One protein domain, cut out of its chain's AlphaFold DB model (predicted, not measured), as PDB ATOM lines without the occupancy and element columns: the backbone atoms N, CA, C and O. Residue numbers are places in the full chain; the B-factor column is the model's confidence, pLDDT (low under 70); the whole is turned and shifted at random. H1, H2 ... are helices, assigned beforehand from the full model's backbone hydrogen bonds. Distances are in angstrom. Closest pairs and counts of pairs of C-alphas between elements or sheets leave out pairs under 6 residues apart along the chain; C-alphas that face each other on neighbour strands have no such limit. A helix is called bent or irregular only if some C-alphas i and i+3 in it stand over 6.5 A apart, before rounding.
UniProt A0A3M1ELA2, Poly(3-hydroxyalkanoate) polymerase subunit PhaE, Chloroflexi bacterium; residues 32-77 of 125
ATOM      1  N   MET A  32     -47.252  -1.420 -16.203       89.62
ATOM      2  CA  MET A  32     -46.479  -0.204 -15.924       89.62
ATOM      3  C   MET A  32     -46.521   0.785 -17.088       89.62
ATOM      4  O   MET A  32     -46.622   1.989 -16.869       89.62
ATOM      5  N   SER A  33     -46.471   0.288 -18.325       88.12
ATOM      6  CA  SER A  33     -46.584   1.124 -19.517       88.12
ATOM      7  C   SER A  33     -47.955   1.789 -19.608       88.12
ATOM      8  O   SER A  33     -48.024   2.967 -19.938       88.12
ATOM      9  N   GLU A  34     -49.033   1.065 -19.305       89.12
ATOM     10  CA  GLU A  34     -50.397   1.606 -19.259       89.12
ATOM     11  C   GLU A  34     -50.570   2.594 -18.099       89.12
ATOM     12  O   GLU A  34     -51.188   3.640 -18.272       89.12
ATOM     13  N   ALA A  35     -49.959   2.316 -16.943       86.81
ATOM     14  CA  ALA A  35     -49.967   3.223 -15.800       86.81
ATOM     15  C   ALA A  35     -49.264   4.551 -16.121       86.81
ATOM     16  O   ALA A  35     -49.820   5.611 -15.850       86.81
ATOM     17  N   VAL A  36     -48.083   4.519 -16.745       85.94
ATOM     18  CA  VAL A  36     -47.348   5.734 -17.147       85.94
ATOM     19  C   VAL A  36     -48.024   6.454 -18.319       85.94
ATOM     20  O   VAL A  36     -47.960   7.678 -18.398       85.94
ATOM     21  N   ALA A  37     -48.691   5.718 -19.210       85.38
ATOM     22  CA  ALA A  37     -49.474   6.296 -20.301       85.38
ATOM     23  C   ALA A  37     -50.818   6.885 -19.841       85.38
ATOM     24  O   ALA A  37     -51.487   7.550 -20.632       85.38
ATOM     25  N   SER A  38     -51.230   6.640 -18.594       87.56
ATOM     26  CA  SER A  38     -52.469   7.195 -18.058       87.56
ATOM     27  C   SER A  38     -52.367   8.709 -17.858       87.56
ATOM     28  O   SER A  38     -51.344   9.244 -17.420       87.56
ATOM     29  N   GLU A  39     -53.464   9.410 -18.139       82.44
ATOM     30  CA  GLU A  39     -53.560  10.859 -17.929       82.44
ATOM     31  C   GLU A  39     -53.395  11.234 -16.445       82.44
ATOM     32  O   GLU A  39     -52.801  12.265 -16.124       82.44
ATOM     33  N   ASP A  40     -53.833  10.363 -15.531       85.12
ATOM     34  CA  ASP A  40     -53.686  10.548 -14.085       85.12
ATOM     35  C   ASP A  40     -52.217  10.511 -13.633       85.12
ATOM     36  O   ASP A  40     -51.817  11.282 -12.754       85.12
ATOM     37  N   PHE A  41     -51.375   9.674 -14.250       85.75
ATOM     38  CA  PHE A  41     -49.934   9.675 -13.982       85.75
ATOM     39  C   PHE A  41     -49.285  10.980 -14.447       85.75
ATOM     40  O   PHE A  41     -48.551  11.609 -13.688       85.75
ATOM     41  N   ALA A  42     -49.598  11.433 -15.664       85.56
ATOM     42  CA  ALA A  42     -49.084  12.701 -16.179       85.56
ATOM     43  C   ALA A  42     -49.508  13.885 -15.292       85.56
ATOM     44  O   ALA A  42     -48.686  14.737 -14.946       85.56
ATOM     45  N   LYS A  43     -50.773  13.908 -14.858       88.25
ATOM     46  CA  LYS A  43     -51.314  14.946 -13.977       88.25
ATOM     47  C   LYS A  43     -50.672  14.928 -12.591       88.25
ATOM     48  O   LYS A  43     -50.284  15.980 -12.092       88.25
ATOM     49  N   SER A  44     -50.541  13.755 -11.976       88.50
ATOM     50  CA  SER A  44     -49.916  13.624 -10.653       88.50
ATOM     51  C   SER A  44     -48.423  13.952 -10.683       88.50
ATOM     52  O   SER A  44     -47.930  14.621  -9.779       88.50
ATOM     53  N   MET A  45     -47.713  13.568 -11.747       87.25
ATOM     54  CA  MET A  45     -46.321  13.959 -11.959       87.25
ATOM     55  C   MET A  45     -46.181  15.473 -12.153       87.25
ATOM     56  O   MET A  45     -45.278  16.076 -11.580       87.25
ATOM     57  N   GLY A  46     -47.092  16.096 -12.909       86.00
ATOM     58  CA  GLY A  46     -47.154  17.550 -13.059       86.00
ATOM     59  C   GLY A  46     -47.344  18.252 -11.715       86.00
ATOM     60  O   GLY A  46     -46.536  19.094 -11.346       86.00
ATOM     61  N   GLN A  47     -48.327  17.817 -10.924       90.19
ATOM     62  CA  GLN A  47     -48.575  18.355  -9.582       90.19
ATOM     63  C   GLN A  47     -47.387  18.158  -8.633       90.19
ATOM     64  O   GLN A  47     -47.063  19.051  -7.852       90.19
ATOM     65  N   TYR A  48     -46.718  17.005  -8.698       90.44
ATOM     66  CA  TYR A  48     -45.513  16.755  -7.916       90.44
ATOM     67  C   TYR A  48     -44.387  17.711  -8.318       90.44
ATOM     68  O   TYR A  48     -43.772  18.333  -7.451       90.44
ATOM     69  N   LEU A  49     -44.143  17.870  -9.620       88.38
ATOM     70  CA  LEU A  49     -43.122  18.778 -10.124       88.38
ATOM     71  C   LEU A  49     -43.433  20.229  -9.746       88.38
ATOM     72  O   LEU A  49     -42.540  20.917  -9.257       88.38
ATOM     73  N   ASP A  50     -44.681  20.667  -9.886       87.50
ATOM     74  CA  ASP A  50     -45.122  21.998  -9.468       87.50
ATOM     75  C   ASP A  50     -44.890  22.199  -7.968       87.50
ATOM     76  O   ASP A  50     -44.241  23.164  -7.572       87.50
ATOM     77  N   SER A  51     -45.287  21.233  -7.132       86.69
ATOM     78  CA  SER A  51     -45.060  21.298  -5.681       86.69
ATOM     79  C   SER A  51     -43.573  21.363  -5.317       86.69
ATOM     80  O   SER A  51     -43.177  22.093  -4.408       86.69
ATOM     81  N   TYR A  52     -42.715  20.653  -6.055       86.38
ATOM     82  CA  TYR A  52     -41.267  20.698  -5.878       86.38
ATOM     83  C   TYR A  52     -40.683  22.048  -6.316       86.38
ATOM     84  O   TYR A  52     -39.806  22.617  -5.654       86.38
ATOM     85  N   LEU A  53     -41.169  22.596  -7.431       86.25
ATOM     86  CA  LEU A  53     -40.753  23.905  -7.918       86.25
ATOM     87  C   LEU A  53     -41.184  25.015  -6.947       86.25
ATOM     88  O   LEU A  53     -40.379  25.902  -6.662       86.25
ATOM     89  N   GLU A  54     -42.389  24.932  -6.390       86.38
ATOM     90  CA  GLU A  54     -42.895  25.841  -5.361       86.38
ATOM     91  C   GLU A  54     -42.101  25.724  -4.057       86.38
ATOM     92  O   GLU A  54     -41.656  26.738  -3.517       86.38
ATOM     93  N   ALA A  55     -41.834  24.503  -3.587       87.94
ATOM     94  CA  ALA A  55     -41.041  24.266  -2.382       87.94
ATOM     95  C   ALA A  55     -39.597  24.781  -2.516       87.94
ATOM     96  O   ALA A  55     -38.997  25.227  -1.538       87.94
ATOM     97  N   SER A  56     -39.039  24.766  -3.732       85.00
ATOM     98  CA  SER A  56     -37.704  25.309  -4.035       85.00
ATOM     99  C   SER A  56     -37.704  26.802  -4.386       85.00
ATOM    100  O   SER A  56     -36.632  27.406  -4.492       85.00
ATOM    101  N   ALA A  57     -38.868  27.436  -4.544       87.94
ATOM    102  CA  ALA A  57     -38.964  28.858  -4.869       87.94
ATOM    103  C   ALA A  57     -38.335  29.779  -3.801       87.94
ATOM    104  O   ALA A  57     -37.638  30.720  -4.187       87.94
ATOM    105  N   PRO A  58     -38.487  29.543  -2.479       89.44
ATOM    106  CA  PRO A  58     -37.812  30.348  -1.459       89.44
ATOM    107  C   PRO A  58     -36.285  30.289  -1.567       89.44
ATOM    108  O   PRO A  58     -35.625  31.307  -1.391       89.44
ATOM    109  N   MET A  59     -35.725  29.122  -1.896       90.56
ATOM    110  CA  MET A  59     -34.281  28.967  -2.091       90.56
ATOM    111  C   MET A  59     -33.799  29.758  -3.309       90.56
ATOM    112  O   MET A  59     -32.796  30.460  -3.219       90.56
ATOM    113  N   ARG A  60     -34.534  29.694  -4.428       87.00
ATOM    114  CA  ARG A  60     -34.223  30.495  -5.624       87.00
ATOM    115  C   ARG A  60     -34.216  31.991  -5.319       87.00
ATOM    116  O   ARG A  60     -33.244  32.655  -5.654       87.00
ATOM    117  N   ARG A  61     -35.225  32.488  -4.594       88.25
ATOM    118  CA  ARG A  61     -35.284  33.896  -4.157       88.25
ATOM    119  C   ARG A  61     -34.092  34.291  -3.288       88.25
ATOM    120  O   ARG A  61     -33.493  35.328  -3.514       88.25
ATOM    121  N   GLN A  62     -33.691  33.446  -2.336       90.38
ATOM    122  CA  GLN A  62     -32.517  33.733  -1.500       90.38
ATOM    123  C   GLN A  62     -31.220  33.835  -2.316       90.38
ATOM    124  O   GLN A  62     -30.362  34.661  -2.009       90.38
ATOM    125  N   ILE A  63     -31.069  33.001  -3.351       89.62
ATOM    126  CA  ILE A  63     -29.924  33.066  -4.268       89.62
ATOM    127  C   ILE A  63     -29.968  34.363  -5.085       89.62
ATOM    128  O   ILE A  63     -28.938  35.020  -5.229       89.62
ATOM    129  N   GLU A  64     -31.143  34.745  -5.591       88.38
ATOM    130  CA  GLU A  64     -31.348  36.009  -6.307       88.38
ATOM    131  C   GLU A  64     -30.992  37.214  -5.426       88.38
ATOM    132  O   GLU A  64     -30.189  38.043  -5.847       88.38
ATOM    133  N   ASP A  65     -31.472  37.260  -4.180       89.44
ATOM    134  CA  ASP A  65     -31.166  38.332  -3.224       89.44
ATOM    135  C   ASP A  65     -29.664  38.422  -2.908       89.44
ATOM    136  O   ASP A  65     -29.101  39.509  -2.748       89.44
ATOM    137  N   ALA A  66     -28.989  37.275  -2.782       89.88
ATOM    138  CA  ALA A  66     -27.550  37.230  -2.544       89.88
ATOM    139  C   ALA A  66     -26.764  37.740  -3.761       89.88
ATOM    140  O   ALA A  66     -25.815  38.510  -3.605       89.88
ATOM    141  N   MET A  67     -27.180  37.343  -4.966       89.62
ATOM    142  CA  MET A  67     -26.591  37.813  -6.219       89.62
ATOM    143  C   MET A  67     -26.818  39.314  -6.412       89.62
ATOM    144  O   MET A  67     -25.903  40.023  -6.816       89.62
ATOM    145  N   GLU A  68     -28.009  39.811  -6.085       90.06
ATOM    146  CA  GLU A  68     -28.341  41.232  -6.146       90.06
ATOM    147  C   GLU A  68     -27.415  42.054  -5.242       90.06
ATOM    148  O   GLU A  68     -26.765  42.988  -5.712       90.06
ATOM    149  N   LYS A  69     -27.248  41.644  -3.979       88.75
ATOM    150  CA  LYS A  69     -26.311  42.292  -3.044       88.75
ATOM    151  C   LYS A  69     -24.867  42.251  -3.538       88.75
ATOM    152  O   LYS A  69     -24.137  43.229  -3.383       88.75
ATOM    153  N   TYR A  70     -24.450  41.132  -4.127       89.50
ATOM    154  CA  TYR A  70     -23.110  40.988  -4.692       89.50
ATOM    155  C   TYR A  70     -22.883  41.946  -5.871       89.50
ATOM    156  O   TYR A  70     -21.869  42.643  -5.919       89.50
ATOM    157  N   LEU A  71     -23.841  42.030  -6.796       89.69
ATOM    158  CA  LEU A  71     -23.773  42.949  -7.932       89.69
ATOM    159  C   LEU A  71     -23.755  44.408  -7.467       89.69
ATOM    160  O   LEU A  71     -22.899  45.169  -7.916       89.69
ATOM    161  N   GLN A  72     -24.601  44.771  -6.501       87.75
ATOM    162  CA  GLN A  72     -24.599  46.110  -5.906       87.75
ATOM    163  C   GLN A  72     -23.246  46.459  -5.281       87.75
ATOM    164  O   GLN A  72     -22.744  47.563  -5.482       87.75
ATOM    165  N   GLN A  73     -22.605  45.516  -4.583       89.25
ATOM    166  CA  GLN A  73     -21.267  45.726  -4.023       89.25
ATOM    167  C   GLN A  73     -20.213  45.999  -5.108       89.25
ATOM    168  O   GLN A  73     -19.268  46.753  -4.878       89.25
ATOM    169  N   MET A  74     -20.376  45.416  -6.296       89.81
ATOM    170  CA  MET A  74     -19.517  45.669  -7.452       89.81
ATOM    171  C   MET A  74     -19.916  46.919  -8.256       89.81
ATOM    172  O   MET A  74     -19.333  47.157  -9.313       89.81
ATOM    173  N   ASN A  75     -20.878  47.720  -7.780       86.31
ATOM    174  CA  ASN A  75     -21.506  48.814  -8.532       86.31
ATOM    175  C   ASN A  75     -22.065  48.359  -9.895       86.31
ATOM    176  O   ASN A  75     -22.076  49.124 -10.860       86.31
ATOM    177  N   MET A  76     -22.498  47.103  -9.986       86.31
ATOM    178  CA  MET A  76     -23.124  46.539 -11.176       86.31
ATOM    179  C   MET A  76     -24.647  46.650 -11.041       86.31
ATOM    180  O   MET A  76     -25.180  46.309  -9.984       86.31
ATOM    181  N   PRO A  77     -25.358  47.096 -12.093       84.62
ATOM    182  CA  PRO A  77     -26.804  47.261 -12.041       84.62
ATOM    183  C   PRO A  77     -27.505  45.914 -11.872       84.62
ATOM    184  O   PRO A  77     -27.150  44.921 -12.519       84.62
TER     185      PRO A  77
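Overview. This is residues 32 to 77 of the 125 residues of the protein "Poly(3-hydroxyalkanoate) polymerase subunit PhaE" of Chloroflexi bacterium (UniProt A0A3M1ELA2). What does the model look like? It is one long helix, H2, bent near its middle into two arms, H2a and H2b, that make a wide, shallow arch; the short helix H1 turns off at the far end of H2a, making a corner with it. What are the counts? The printed part has 46 residues with two named helices, H1 then H2, and no named strand; the class is all helix. How compact is it? It is extended, with a radius of gyration of the C-alphas of 18.6 A, and its C-alphas span 56 by 15 by 13 A, a rod.

Arrangement. How do the arms of H2, residues 39 to 73, stand? H2a, residues 39 to 55, and H2b, residues 58 to 73, are at a steep tilt of 40 degrees. Where is H1, residues 32 to 37? It is close to H2a but not clearly touching, with the C-alphas of Ala 35 and Phe 41 the closest, 6.7 A apart. Their lines are about perpendicular, at 77 degrees, and H1 and H2b are apart. What do the backbones show? In H1, H2a and H2b every O i to N i+4 pair is within hydrogen-bond range.

Along the chain. Where does H2 bend? C-alphas 55 and 58 are 6.9 A apart, though by its hydrogen bonds H2 was assigned as one helix. Where do its arms run? H2a begins at C-alpha 39 (-53.560, 10.859, -17.929) and is 24.0 A long; H2b ends at C-alpha 73 (-21.267, 45.726, -4.023) and is 22.7 A long, both from first to last C-alpha. Where does H1 begin? At C-alpha 32 (-46.479, -0.204, -15.924), and it is 8.4 A long from first to last C-alpha.

Size, cuts and confidence. How large is it? The two C-alphas farthest apart, those of Glu 34 and Asn 75, are 56.4 A apart. Is there a cut or a long link? The printed part has no cut, and the link from H1 to H2 is tight, with 1 residue. Is confidence low anywhere? No printed residue is under 70, and the mean pLDDT of the printed part is 87.8.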